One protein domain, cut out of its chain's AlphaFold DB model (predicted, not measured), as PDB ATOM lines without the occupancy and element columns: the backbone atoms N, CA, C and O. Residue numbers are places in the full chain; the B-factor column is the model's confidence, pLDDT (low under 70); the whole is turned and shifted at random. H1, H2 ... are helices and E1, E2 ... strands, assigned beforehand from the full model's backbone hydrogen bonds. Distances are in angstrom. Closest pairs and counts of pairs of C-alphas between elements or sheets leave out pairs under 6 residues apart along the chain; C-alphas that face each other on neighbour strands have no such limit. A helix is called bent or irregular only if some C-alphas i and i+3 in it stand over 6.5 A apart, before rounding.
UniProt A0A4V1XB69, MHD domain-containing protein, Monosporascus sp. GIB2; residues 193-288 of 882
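This is residues 193 to 288 of the 882 residues of the protein "MHD domain-containing protein" of Monosporascus sp. GIB2 (UniProt A0A4V1XB69). A long hairpin, E1 and E2, widens along part of its length into a twisted sheet with E6 and the short E4. A much smaller sheet, E3 and E5, stands over one face near the end where E2 ends and E6 begins, only partly face to face with it, and the short helices H1 and H2 are the elements farthest from the mean of the C-alphas. The turn of the hairpin, residues 206 to 210, and the loop after E2 make the two ends of the long axis. The printed part has 96 residues, with two named helices and six named strands in the order E1 E2 E3 H1 E4 H2 E5 E6; the large sheet runs E1, E2, E6, E4, both sheets are antiparallel, and the class is mostly strand. The whole is loose, with a radius of gyration of the C-alphas of 15.5 A and spans of 57 by 27 by 19 A.

E1, residues 193 to 205, and E2, residues 211 to 225, form an antiparallel hairpin at 167 degrees, with N 200 and O 217 within hydrogen-bond range at 2.8 A. On the other side of E2 is E6, residues 277 to 287, antiparallel at 162 degrees, with N 218 and O 284 2.8 A apart. E4, residues 250 to 254, is the other edge strand, antiparallel to E6 at 169 degrees, with N 283 and O 253 at 2.8 A. E3, residues 232 to 237, and E5, residues 269 to 272, are antiparallel at 156 degrees, with N 234 and O 270 at 2.8 A. E2 and E3 are apart, and so are E5 and E6. The closest C-alphas of E3 and H1, residues 242 to 247, are those of Thr 237 and Leu 245, 6.8 A apart. Those of E5 and H2, residues 260 to 265, are Glu 269 and Trp 263, at 5.7 A. H1 and H2 are apart, and neither is on the large sheet. In H2 every O i to N i+4 pair is within hydrogen-bond range; in H1 0 of 2 are, beside 1 of 3 O i to N i+3 pairs. H1 is irregular: C-alphas 243 and 246 are 7.8 A apart.

E1 begins at C-alpha 193 (-35.935, 7.032, 8.081) and is 38.9 A long. E2 is 42.4 A long and ends at C-alpha 225 (-37.665, 11.417, 3.891). E3 measures 16.6 A, and E6, 31.0 A, ends at C-alpha 287 (-51.703, -4.075, 30.086).

The two C-alphas farthest apart are those of Ser 208 and Gly 228, at 57.0 A. The printed part has no cut. No link is long; E2 to E3, with 6 residues between them, is short but not tight. The mean pLDDT of the printed part is 88.2, and residues 240 to 244 are under 70.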
ATOM      1  N   LEU A 193     -34.825   7.752   7.460       89.25
ATOM      2  CA  LEU A 193     -35.935   7.032   8.081       89.25
ATOM      3  C   LEU A 193     -35.753   7.045   9.598       89.25
ATOM      4  O   LEU A 193     -34.700   6.641  10.091       89.25
ATOM      5  N   TYR A 194     -36.784   7.461  10.328       92.75
ATOM      6  CA  TYR A 194     -36.799   7.458  11.791       92.75
ATOM      7  C   TYR A 194     -38.091   6.818  12.299       92.75
ATOM      8  O   TYR A 194     -39.151   7.010  11.703       92.75
ATOM      9  N   ALA A 195     -37.999   6.074  13.399       95.00
ATOM     10  CA  ALA A 195     -39.144   5.517  14.107       95.00
ATOM     11  C   ALA A 195     -39.025   5.885  15.588       95.00
ATOM     12  O   ALA A 195     -38.147   5.378  16.285       95.00
ATOM     13  N   ASP A 196     -39.910   6.761  16.045       94.25
ATOM     14  CA  ASP A 196     -39.997   7.203  17.427       94.25
ATOM     15  C   ASP A 196     -41.144   6.457  18.104       94.25
ATOM     16  O   ASP A 196     -42.302   6.575  17.701       94.25
ATOM     17  N   VAL A 197     -40.821   5.680  19.135       94.62
ATOM     18  CA  VAL A 197     -41.817   5.001  19.964       94.62
ATOM     19  C   VAL A 197     -41.960   5.790  21.257       94.62
ATOM     20  O   VAL A 197     -40.983   5.970  21.984       94.62
ATOM     21  N   VAL A 198     -43.165   6.285  21.519       93.94
ATOM     22  CA  VAL A 198     -43.489   7.101  22.693       93.94
ATOM     23  C   VAL A 198     -44.602   6.413  23.463       93.94
ATOM     24  O   VAL A 198     -45.616   6.052  22.872       93.94
ATOM     25  N   GLU A 199     -44.420   6.240  24.770       94.31
ATOM     26  CA  GLU A 199     -45.414   5.623  25.648       94.31
ATOM     27  C   GLU A 199     -45.846   6.573  26.761       94.31
ATOM     28  O   GLU A 199     -45.016   7.184  27.437       94.31
ATOM     29  N   THR A 200     -47.155   6.650  26.985       94.88
ATOM     30  CA  THR A 200     -47.752   7.261  28.170       94.88
ATOM     31  C   THR A 200     -48.097   6.162  29.167       94.88
ATOM     32  O   THR A 200     -48.997   5.354  28.937       94.88
ATOM     33  N   LEU A 201     -47.367   6.132  30.282       92.62
ATOM     34  CA  LEU A 201     -47.580   5.197  31.382       92.62
ATOM     35  C   LEU A 201     -48.616   5.761  32.359       92.62
ATOM     36  O   LEU A 201     -48.407   6.829  32.929       92.62
ATOM     37  N   THR A 202     -49.701   5.024  32.593       93.19
ATOM     38  CA  THR A 202     -50.721   5.358  33.597       93.19
ATOM     39  C   THR A 202     -50.828   4.231  34.609       93.19
ATOM     40  O   THR A 202     -51.077   3.083  34.245       93.19
ATOM     41  N   VAL A 203     -50.636   4.551  35.889       92.06
ATOM     42  CA  VAL A 203     -50.666   3.570  36.978       92.06
ATOM     43  C   VAL A 203     -51.509   4.105  38.124       92.06
ATOM     44  O   VAL A 203     -51.283   5.209  38.612       92.06
ATOM     45  N   THR A 204     -52.462   3.299  38.581       92.50
ATOM     46  CA  THR A 204     -53.281   3.591  39.759       92.50
ATOM     47  C   THR A 204     -52.889   2.644  40.878       92.50
ATOM     48  O   THR A 204     -53.004   1.425  40.742       92.50
ATOM     49  N   LEU A 205     -52.437   3.205  41.997       88.81
ATOM     50  CA  LEU A 205     -52.071   2.455  43.193       88.81
ATOM     51  C   LEU A 205     -53.141   2.646  44.272       88.81
ATOM     52  O   LEU A 205     -53.625   3.753  44.497       88.81
ATOM     53  N   ALA A 206     -53.492   1.567  44.965       88.56
ATOM     54  CA  ALA A 206     -54.220   1.653  46.222       88.56
ATOM     55  C   ALA A 206     -53.343   2.343  47.285       88.56
ATOM     56  O   ALA A 206     -52.116   2.244  47.204       88.56
ATOM     57  N   PRO A 207     -53.923   2.923  48.355       83.25
ATOM     58  CA  PRO A 207     -53.142   3.492  49.461       83.25
ATOM     59  C   PRO A 207     -52.151   2.513  50.116       83.25
ATOM     60  O   PRO A 207     -51.173   2.931  50.721       83.25
ATOM     61  N   SER A 208     -52.373   1.201  49.978       82.44
ATOM     62  CA  SER A 208     -51.445   0.154  50.426       82.44
ATOM     63  C   SER A 208     -50.200  -0.021  49.542       82.44
ATOM     64  O   SER A 208     -49.364  -0.867  49.849       82.44
ATOM     65  N   GLY A 209     -50.098   0.704  48.425       79.31
ATOM     66  CA  GLY A 209     -49.068   0.535  47.396       79.31
ATOM     67  C   GLY A 209     -49.370  -0.569  46.376       79.31
ATOM     68  O   GLY A 209     -48.597  -0.778  45.445       79.31
ATOM     69  N   ARG A 210     -50.495  -1.287  46.510       83.19
ATOM     70  CA  ARG A 210     -50.899  -2.332  45.555       83.19
ATOM     71  C   ARG A 210     -51.367  -1.706  44.229       83.19
ATOM     72  O   ARG A 210     -52.266  -0.869  44.277       83.19
ATOM     73  N   PRO A 211     -50.877  -2.152  43.057       84.75
ATOM     74  CA  PRO A 211     -51.395  -1.676  41.779       84.75
ATOM     75  C   PRO A 211     -52.823  -2.183  41.530       84.75
ATOM     76  O   PRO A 211     -53.119  -3.367  41.712       84.75
ATOM     77  N   ILE A 212     -53.703  -1.260  41.141       89.31
ATOM     78  CA  ILE A 212     -55.096  -1.503  40.742       89.31
ATOM     79  C   ILE A 212     -55.189  -1.595  39.216       89.31
ATOM     80  O   ILE A 212     -55.868  -2.475  38.700       89.31
ATOM     81  N   ALA A 213     -54.488  -0.702  38.516       90.38
ATOM     82  CA  ALA A 213     -54.440  -0.609  37.061       90.38
ATOM     83  C   ALA A 213     -53.051  -0.125  36.625       90.38
ATOM     84  O   ALA A 213     -52.467   0.725  37.305       90.38
ATOM     85  N   ALA A 214     -52.521  -0.656  35.523       90.25
ATOM     86  CA  ALA A 214     -51.246  -0.226  34.958       90.25
ATOM     87  C   ALA A 214     -51.240  -0.428  33.438       90.25
ATOM     88  O   ALA A 214     -51.157  -1.559  32.971       90.25
ATOM     89  N   PHE A 215     -51.288   0.668  32.687       91.44
ATOM     90  CA  PHE A 215     -51.364   0.654  31.227       91.44
ATOM     91  C   PHE A 215     -50.234   1.477  30.615       91.44
ATOM     92  O   PHE A 215     -49.891   2.550  31.125       91.44
ATOM     93  N   ALA A 216     -49.678   0.998  29.504       92.25
ATOM     94  CA  ALA A 216     -48.816   1.785  28.631       92.25
ATOM     95  C   ALA A 216     -49.512   2.018  27.288       92.25
ATOM     96  O   ALA A 216     -49.711   1.084  26.516       92.25
ATOM     97  N   ASN A 217     -49.843   3.277  27.009       95.19
ATOM     98  CA  ASN A 217     -50.403   3.699  25.730       95.19
ATOM     99  C   ASN A 217     -49.273   4.146  24.814       95.19
ATOM    100  O   ASN A 217     -48.636   5.169  25.066       95.19
ATOM    101  N   GLY A 218     -48.992   3.355  23.786       94.81
ATOM    102  CA  GLY A 218     -47.877   3.551  22.879       94.81
ATOM    103  C   GLY A 218     -48.283   4.121  21.530       94.81
ATOM    104  O   GLY A 218     -49.311   3.774  20.955       94.81
ATOM    105  N   THR A 219     -47.432   4.990  20.999       95.94
ATOM    106  CA  THR A 219     -47.535   5.550  19.653       95.94
ATOM    107  C   THR A 219     -46.208   5.371  18.930       95.94
ATOM    108  O   THR A 219     -45.151   5.716  19.457       95.94
ATOM    109  N   ILE A 220     -46.263   4.856  17.704       96.06
ATOM    110  CA  ILE A 220     -45.126   4.751  16.791       96.06
ATOM    111  C   ILE A 220     -45.253   5.875  15.764       96.06
ATOM    112  O   ILE A 220     -46.007   5.762  14.795       96.06
ATOM    113  N   ALA A 221     -44.515   6.962  15.971       94.25
ATOM    114  CA  ALA A 221     -44.366   8.015  14.979       94.25
ATOM    115  C   ALA A 221     -43.244   7.635  14.007       94.25
ATOM    116  O   ALA A 221     -42.134   7.298  14.415       94.25
ATOM    117  N   PHE A 222     -43.521   7.683  12.710       95.75
ATOM    118  CA  PHE A 222     -42.560   7.342  11.672       95.75
ATOM    119  C   PHE A 222     -42.271   8.570  10.815       95.75
ATOM    120  O   PHE A 222     -43.181   9.290  10.412       95.75
ATOM    121  N   THR A 223     -40.996   8.816  10.528       93.31
ATOM    122  CA  THR A 223     -40.563   9.887   9.626       93.31
ATOM    123  C   THR A 223     -39.907   9.268   8.404       93.31
ATOM    124  O   THR A 223     -38.890   8.588   8.529       93.31
ATOM    125  N   SER A 224     -40.469   9.520   7.220       92.00
ATOM    126  CA  SER A 224     -39.908   9.101   5.937       92.00
ATOM    127  C   SER A 224     -39.509  10.306   5.101       92.00
ATOM    128  O   SER A 224     -40.361  11.043   4.624       92.00
ATOM    129  N   LYS A 225     -38.207  10.484   4.882       89.12
ATOM    130  CA  LYS A 225     -37.665  11.417   3.891       89.12
ATOM    131  C   LYS A 225     -36.903  10.608   2.861       89.12
ATOM    132  O   LYS A 225     -35.683  10.564   2.878       89.12
ATOM    133  N   VAL A 226     -37.618   9.859   2.032       81.94
ATOM    134  CA  VAL A 226     -37.004   8.946   1.053       81.94
ATOM    135  C   VAL A 226     -37.545   9.257  -0.329       81.94
ATOM    136  O   VAL A 226     -38.733   9.506  -0.489       81.94
ATOM    137  N   SER A 227     -36.686   9.272  -1.341       78.56
ATOM    138  CA  SER A 227     -37.119   9.515  -2.721       78.56
ATOM    139  C   SER A 227     -37.946   8.348  -3.282       78.56
ATOM    140  O   SER A 227     -37.707   7.187  -2.958       78.56
ATOM    141  N   GLY A 228     -38.897   8.645  -4.166       79.00
ATOM    142  CA  GLY A 228     -39.738   7.663  -4.843       79.00
ATOM    143  C   GLY A 228     -40.800   7.022  -3.944       79.00
ATOM    144  O   GLY A 228     -41.341   7.645  -3.028       79.00
ATOM    145  N   VAL A 229     -41.101   5.758  -4.234       85.25
ATOM    146  CA  VAL A 229     -42.070   4.891  -3.552       85.25
ATOM    147  C   VAL A 229     -41.305   3.748  -2.865       85.25
ATOM    148  O   VAL A 229     -41.110   2.702  -3.487       85.25
ATOM    149  N   PRO A 230     -40.811   3.939  -1.629       88.25
ATOM    150  CA  PRO A 230     -40.146   2.924  -0.835       88.25
ATOM    151  C   PRO A 230     -41.156   1.909  -0.318       88.25
ATOM    152  O   PRO A 230     -42.216   2.272   0.190       88.25
ATOM    153  N   ASP A 231     -40.789   0.642  -0.401       91.44
ATOM    154  CA  ASP A 231     -41.475  -0.446   0.285       91.44
ATOM    155  C   ASP A 231     -40.660  -0.800   1.533       91.44
ATOM    156  O   ASP A 231     -39.477  -1.135   1.423       91.44
ATOM    157  N   ILE A 232     -41.252  -0.636   2.716       94.31
ATOM    158  CA  ILE A 232     -40.558  -0.735   4.002       94.31
ATOM    159  C   ILE A 232     -41.151  -1.862   4.840       94.31
ATOM    160  O   ILE A 232     -42.367  -2.056   4.892       94.31
ATOM    161  N   THR A 233     -40.268  -2.556   5.550       95.62
ATOM    162  CA  THR A 233     -40.613  -3.459   6.642       95.62
ATOM    163  C   THR A 233     -39.973  -2.969   7.942       95.62
ATOM    164  O   THR A 233     -38.749  -2.934   8.061       95.62
ATOM    165  N   LEU A 234     -40.798  -2.606   8.923       95.81
ATOM    166  CA  LEU A 234     -40.397  -2.300  10.297       95.81
ATOM    167  C   LEU A 234     -40.596  -3.548  11.163       95.81
ATOM    168  O   LEU A 234     -41.710  -4.065  11.254       95.81
ATOM    169  N   ASN A 235     -39.526  -4.019  11.803       93.62
ATOM    170  CA  ASN A 235     -39.566  -5.176  12.693       93.62
ATOM    171  C   ASN A 235     -39.599  -4.731  14.157       93.62
ATOM    172  O   ASN A 235     -38.704  -4.019  14.620       93.62
ATOM    173  N   LEU A 236     -40.618  -5.187  14.879       92.94
ATOM    174  CA  LEU A 236     -40.828  -4.953  16.300       92.94
ATOM    175  C   LEU A 236     -40.571  -6.232  17.102       92.94
ATOM    176  O   LEU A 236     -40.874  -7.346  16.669       92.94
ATOM    177  N   THR A 237     -40.036  -6.064  18.306       88.81
ATOM    178  CA  THR A 237     -39.782  -7.146  19.266       88.81
ATOM    179  C   THR A 237     -40.279  -6.747  20.646       88.81
ATOM    180  O   THR A 237     -40.299  -5.563  20.967       88.81
ATOM    181  N   GLY A 238     -40.695  -7.719  21.459       82.94
ATOM    182  CA  GLY A 238     -41.112  -7.500  22.845       82.94
ATOM    183  C   GLY A 238     -40.211  -8.245  23.837       82.94
ATOM    184  O   GLY A 238     -39.315  -8.984  23.418       82.94
ATOM    185  N   PRO A 239     -40.463  -8.121  25.153       74.31
ATOM    186  CA  PRO A 239     -39.665  -8.767  26.202       74.31
ATOM    187  C   PRO A 239     -39.539 -10.291  26.065       74.31
ATOM    188  O   PRO A 239     -38.517 -10.861  26.440       74.31
ATOM    189  N   SER A 240     -40.554 -10.953  25.501       68.38
ATOM    190  CA  SER A 240     -40.587 -12.407  25.273       68.38
ATOM    191  C   SER A 240     -40.146 -12.824  23.857       68.38
ATOM    192  O   SER A 240     -40.345 -13.972  23.466       68.38
ATOM    193  N   GLY A 241     -39.565 -11.910  23.071       65.94
ATOM    194  CA  GLY A 241     -39.188 -12.135  21.672       65.94
ATOM    195  C   GLY A 241     -40.298 -11.795  20.664       65.94
ATOM    196  O   GLY A 241     -41.300 -11.170  21.007       65.94
ATOM    197  N   LYS A 242     -40.107 -12.183  19.392       60.69
ATOM    198  CA  LYS A 242     -40.999 -11.829  18.260       60.69
ATOM    199  C   LYS A 242     -42.383 -12.472  18.341       60.69
ATOM    200  O   LYS A 242     -43.376 -11.861  17.971       60.69
ATOM    201  N   HIS A 243     -42.452 -13.705  18.838       58.12
ATOM    202  CA  HIS A 243     -43.643 -14.553  18.727       58.12
ATOM    203  C   HIS A 243     -44.787 -14.196  19.683       58.12
ATOM    204  O   HIS A 243     -45.843 -14.814  19.594       58.12
ATOM    205  N   ASN A 244     -44.598 -13.220  20.574       67.81
ATOM    206  CA  ASN A 244     -45.592 -12.858  21.584       67.81
ATOM    207  C   ASN A 244     -46.083 -11.408  21.471       67.81
ATOM    208  O   ASN A 244     -46.727 -10.907  22.384       67.81
ATOM    209  N   LEU A 245     -45.779 -10.706  20.371       76.19
ATOM    210  CA  LEU A 245     -46.166  -9.298  20.239       76.19
ATOM    211  C   LEU A 245     -47.687  -9.102  20.245       76.19
ATOM    212  O   LEU A 245     -48.171  -8.121  20.794       76.19
ATOM    213  N   THR A 246     -48.440 -10.062  19.704       72.44
ATOM    214  CA  THR A 246     -49.910 -10.044  19.694       72.44
ATOM    215  C   THR A 246     -50.522 -10.115  21.090       72.44
ATOM    216  O   THR A 246     -51.651  -9.686  21.268       72.44
ATOM    217  N   SER A 247     -49.809 -10.681  22.069       71.25
ATOM    218  CA  SER A 247     -50.274 -10.720  23.458       71.25
ATOM    219  C   SER A 247     -49.813  -9.505  24.265       71.25
ATOM    220  O   SER A 247     -50.093  -9.450  25.454       71.25
ATOM    221  N   ILE A 248     -48.992  -8.633  23.676       80.06
ATOM    222  CA  ILE A 248     -48.414  -7.456  24.334       80.06
ATOM    223  C   ILE A 248     -49.096  -6.196  23.807       80.06
ATOM    224  O   ILE A 248     -49.498  -5.359  24.596       80.06
ATOM    225  N   MET A 249     -49.224  -6.063  22.483       87.62
ATOM    226  CA  MET A 249     -49.937  -4.957  21.844       87.62
ATOM    227  C   MET A 249     -51.431  -5.280  21.782       87.62
ATOM    228  O   MET A 249     -51.894  -5.946  20.851       87.62
ATOM    229  N   GLU A 250     -52.174  -4.796  22.767       86.00
ATOM    230  CA  GLU A 250     -53.631  -4.796  22.774       86.00
ATOM    231  C   GLU A 250     -54.167  -3.645  21.910       86.00
ATOM    232  O   GLU A 250     -53.549  -2.586  21.780       86.00
ATOM    233  N   LEU A 251     -55.307  -3.891  21.256       85.75
ATOM    234  CA  LEU A 251     -56.025  -2.917  20.421       85.75
ATOM    235  C   LEU A 251     -55.133  -2.131  19.429       85.75
ATOM    236  O   LEU A 251     -55.215  -0.902  19.375       85.75
ATOM    237  N   PRO A 252     -54.282  -2.793  18.616       90.81
ATOM    238  CA  PRO A 252     -53.390  -2.072  17.723       90.81
ATOM    239  C   PRO A 252     -54.178  -1.347  16.625       90.81
ATOM    240  O   PRO A 252     -54.965  -1.954  15.891       90.81
ATOM    241  N   VAL A 253     -53.908  -0.055  16.480       91.50
ATOM    242  CA  VAL A 253     -54.424   0.800  15.408       91.50
ATOM    243  C   VAL A 253     -53.281   1.081  14.444       91.50
ATOM    244  O   VAL A 253     -52.181   1.414  14.871       91.50
ATOM    245  N   PHE A 254     -53.520   0.950  13.141       93.88
ATOM    246  CA  PHE A 254     -52.494   1.148  12.119       93.88
ATOM    247  C   PHE A 254     -52.894   2.233  11.133       93.88
ATOM    248  O   PHE A 254     -54.059   2.338  10.752       93.88
ATOM    249  N   HIS A 255     -51.899   2.969  10.646       91.88
ATOM    250  CA  HIS A 255     -52.066   3.821   9.479       91.88
ATOM    251  C   HIS A 255     -52.515   2.984   8.263       91.88
ATOM    252  O   HIS A 255     -52.004   1.870   8.081       91.88
ATOM    253  N   PRO A 256     -53.367   3.513   7.360       89.75
ATOM    254  CA  PRO A 256     -53.824   2.806   6.152       89.75
ATOM    255  C   PRO A 256     -52.710   2.274   5.237       89.75
ATOM    256  O   PRO A 256     -52.926   1.372   4.428       89.75
ATOM    257  N   CYS A 257     -51.493   2.806   5.375       91.88
ATOM    258  CA  CYS A 257     -50.330   2.355   4.616       91.88
ATOM    259  C   CYS A 257     -49.830   0.957   5.015       91.88
ATOM    260  O   CYS A 257     -49.085   0.340   4.246       91.88
ATOM    261  N   VAL A 258     -50.234   0.458   6.187       94.62
ATOM    262  CA  VAL A 258     -49.836  -0.842   6.730       94.62
ATOM    263  C   VAL A 258     -50.654  -1.968   6.119       94.62
ATOM    264  O   VAL A 258     -51.884  -1.991   6.135       94.62
ATOM    265  N   ARG A 259     -49.952  -2.986   5.624       92.81
ATOM    266  CA  ARG A 259     -50.561  -4.197   5.074       92.81
ATOM    267  C   ARG A 259     -51.033  -5.103   6.209       92.81
ATOM    268  O   ARG A 259     -50.294  -5.976   6.659       92.81
ATOM    269  N   LEU A 260     -52.287  -4.942   6.631       90.38
ATOM    270  CA  LEU A 260     -52.876  -5.690   7.754       90.38
ATOM    271  C   LEU A 260     -52.759  -7.218   7.624       90.38
ATOM    272  O   LEU A 260     -52.574  -7.900   8.627       90.38
ATOM    273  N   GLY A 261     -52.833  -7.767   6.405       88.50
ATOM    274  CA  GLY A 261     -52.638  -9.205   6.175       88.50
ATOM    275  C   GLY A 261     -51.252  -9.689   6.617       88.50
ATOM    276  O   GLY A 261     -51.148 -10.682   7.325       88.50
ATOM    277  N   ARG A 262     -50.197  -8.922   6.304       88.69
ATOM    278  CA  ARG A 262     -48.818  -9.230   6.721       88.69
ATOM    279  C   ARG A 262     -48.662  -9.221   8.236       88.69
ATOM    280  O   ARG A 262     -48.035 -10.127   8.766       88.69
ATOM    281  N   TRP A 263     -49.258  -8.239   8.910       88.31
ATOM    282  CA  TRP A 263     -49.249  -8.167  10.371       88.31
ATOM    283  C   TRP A 263     -49.958  -9.368  11.013       88.31
ATOM    284  O   TRP A 263     -49.429  -9.962  11.949       88.31
ATOM    285  N   LYS A 264     -51.133  -9.756  10.494       87.25
ATOM    286  CA  LYS A 264     -51.885 -10.921  10.990       87.25
ATOM    287  C   LYS A 264     -51.100 -12.225  10.831       87.25
ATOM    288  O   LYS A 264     -51.099 -13.039  11.748       87.25
ATOM    289  N   ASP A 265     -50.417 -12.399   9.700       87.75
ATOM    290  CA  ASP A 265     -49.607 -13.589   9.423       87.75
ATOM    291  C   ASP A 265     -48.300 -13.609  10.230       87.75
ATOM    292  O   ASP A 265     -47.804 -14.672  10.610       87.75
ATOM    293  N   ARG A 266     -47.704 -12.431  10.454       88.00
ATOM    294  CA  ARG A 266     -46.405 -12.254  11.112       88.00
ATOM    295  C   ARG A 266     -46.448 -11.079  12.094       88.00
ATOM    296  O   ARG A 266     -45.969  -9.988  11.770       88.00
ATOM    297  N   PRO A 267     -46.979 -11.298  13.308       85.69
ATOM    298  CA  PRO A 267     -46.968 -10.285  14.352       85.69
ATOM    299  C   PRO A 267     -45.545  -9.794  14.629       85.69
ATOM    300  O   PRO A 267     -44.612 -10.584  14.769       85.69
ATOM    301  N   GLY A 268     -45.384  -8.475  14.661       86.06
ATOM    302  CA  GLY A 268     -44.098  -7.785  14.745       86.06
ATOM    303  C   GLY A 268     -43.508  -7.342  13.404       86.06
ATOM    304  O   GLY A 268     -42.592  -6.528  13.415       86.06
ATOM    305  N   GLU A 269     -44.034  -7.793  12.260       91.44
ATOM    306  CA  GLU A 269     -43.595  -7.352  10.927       91.44
ATOM    307  C   GLU A 269     -44.596  -6.340  10.337       91.44
ATOM    308  O   GLU A 269     -45.633  -6.708   9.776       91.44
ATOM    309  N   LEU A 270     -44.288  -5.045  10.432       94.06
ATOM    310  CA  LEU A 270     -45.089  -3.987   9.813       94.06
ATOM    311  C   LEU A 270     -44.556  -3.693   8.414       94.06
ATOM    312  O   LEU A 270     -43.504  -3.080   8.259       94.06
ATOM    313  N   SER A 271     -45.294  -4.120   7.388       95.12
ATOM    314  CA  SER A 271     -44.952  -3.881   5.981       95.12
ATOM    315  C   SER A 271     -45.841  -2.793   5.376       95.12
ATOM    316  O   SER A 271     -47.068  -2.917   5.414       95.12
ATOM    317  N   PHE A 272     -45.242  -1.737   4.823       95.88
ATOM    318  CA  PHE A 272     -45.960  -0.545   4.364       95.88
ATOM    319  C   PHE A 272     -45.186   0.272   3.325       95.88
ATOM    320  O   PHE A 272     -43.972   0.156   3.180       95.88
ATOM    321  N   ILE A 273     -45.910   1.140   2.617       94.06
ATOM    322  CA  ILE A 273     -45.333   2.230   1.819       94.06
ATOM    323  C   ILE A 273     -45.631   3.530   2.574       94.06
ATOM    324  O   ILE A 273     -46.785   3.960   2.551       94.06
ATOM    325  N   PRO A 274     -44.662   4.132   3.288       93.75
ATOM    326  CA  PRO A 274     -44.936   5.257   4.182       93.75
ATOM    327  C   PRO A 274     -45.377   6.506   3.420       93.75
ATOM    328  O   PRO A 274     -44.812   6.748   2.360       93.75
ATOM    329  N   PRO A 275     -46.277   7.345   3.955       90.88
ATOM    330  CA  PRO A 275     -46.360   8.756   3.582       90.88
ATOM    331  C   PRO A 275     -44.992   9.454   3.590       90.88
ATOM    332  O   PRO A 275     -44.050   8.990   4.236       90.88
ATOM    333  N   ASP A 276     -44.868  10.559   2.857       86.00
ATOM    334  CA  ASP A 276     -43.686  11.420   2.966       86.00
ATOM    335  C   ASP A 276     -43.799  12.325   4.200       86.00
ATOM    336  O   ASP A 276     -44.897  12.768   4.539       86.00
ATOM    337  N   GLY A 277     -42.680  12.594   4.870       86.19
ATOM    338  CA  GLY A 277     -42.645  13.366   6.112       86.19
ATOM    339  C   GLY A 277     -42.915  12.531   7.368       86.19
ATOM    340  O   GLY A 277     -42.654  11.326   7.405       86.19
ATOM    341  N   ARG A 278     -43.365  13.200   8.436       87.25
ATOM    342  CA  ARG A 278     -43.669  12.595   9.742       87.25
ATOM    343  C   ARG A 278     -45.154  12.241   9.811       87.25
ATOM    344  O   ARG A 278     -45.984  13.082   9.502       87.25
ATOM    345  N   PHE A 279     -45.482  11.032  10.256       88.25
ATOM    346  CA  PHE A 279     -46.861  10.571  10.449       88.25
ATOM    347  C   PHE A 279     -46.935   9.533  11.578       88.25
ATOM    348  O   PHE A 279     -45.916   8.968  11.985       88.25
ATOM    349  N   ILE A 280     -48.135   9.263  12.093       91.12
ATOM    350  CA  ILE A 280     -48.349   8.181  13.061       91.12
ATOM    351  C   ILE A 280     -48.544   6.872  12.299       91.12
ATOM    352  O   ILE A 280     -49.490   6.733  11.533       91.12
ATOM    353  N   LEU A 281     -47.637   5.914  12.495       95.25
ATOM    354  CA  LEU A 281     -47.678   4.609  11.835       95.25
ATOM    355  C   LEU A 281     -48.596   3.629  12.568       95.25
ATOM    356  O   LEU A 281     -49.317   2.867  11.920       95.25
ATOM    357  N   ALA A 282     -48.533   3.618  13.899       95.19
ATOM    358  CA  ALA A 282     -49.339   2.731  14.725       95.19
ATOM    359  C   ALA A 282     -49.571   3.303  16.130       95.19
ATOM    360  O   ALA A 282     -48.707   3.996  16.664       95.19
ATOM    361  N   GLY A 283     -50.704   2.952  16.733       94.75
ATOM    362  CA  GLY A 283     -50.999   3.108  18.155       94.75
ATOM    363  C   GLY A 283     -51.284   1.745  18.785       94.75
ATOM    364  O   GLY A 283     -51.712   0.824  18.088       94.75
ATOM    365  N   TYR A 284     -51.007   1.592  20.074       93.44
ATOM    366  CA  TYR A 284     -51.251   0.353  20.811       93.44
ATOM    367  C   TYR A 284     -51.435   0.618  22.305       93.44
ATOM    368  O   TYR A 284     -50.931   1.607  22.832       93.44
ATOM    369  N   GLU A 285     -52.097  -0.304  22.989       93.25
ATOM    370  CA  GLU A 285     -52.177  -0.350  24.448       93.25
ATOM    371  C   GLU A 285     -51.448  -1.602  24.950       93.25
ATOM    372  O   GLU A 285     -51.387  -2.616  24.256       93.25
ATOM    373  N   VAL A 286     -50.847  -1.534  26.136       90.06
ATOM    374  CA  VAL A 286     -50.274  -2.694  26.829       90.06
ATOM    375  C   VAL A 286     -50.779  -2.705  28.267       90.06
ATOM    376  O   VAL A 286     -50.495  -1.766  29.017       90.06
ATOM    377  N   ASP A 287     -51.456  -3.781  28.672       88.19
ATOM    378  CA  ASP A 287     -51.703  -4.075  30.086       88.19
ATOM    379  C   ASP A 287     -50.407  -4.591  30.733       88.19
ATOM    380  O   ASP A 287     -49.818  -5.597  30.324       88.19
ATOM    381  N   LEU A 288     -49.918  -3.855  31.729       85.38
ATOM    382  CA  LEU A 288     -48.672  -4.155  32.433       85.38
ATOM    383  C   LEU A 288     -48.892  -5.044  33.662       85.38
ATOM    384  O   LEU A 288     -47.919  -5.457  34.308       85.38
TER     385      LEU A 288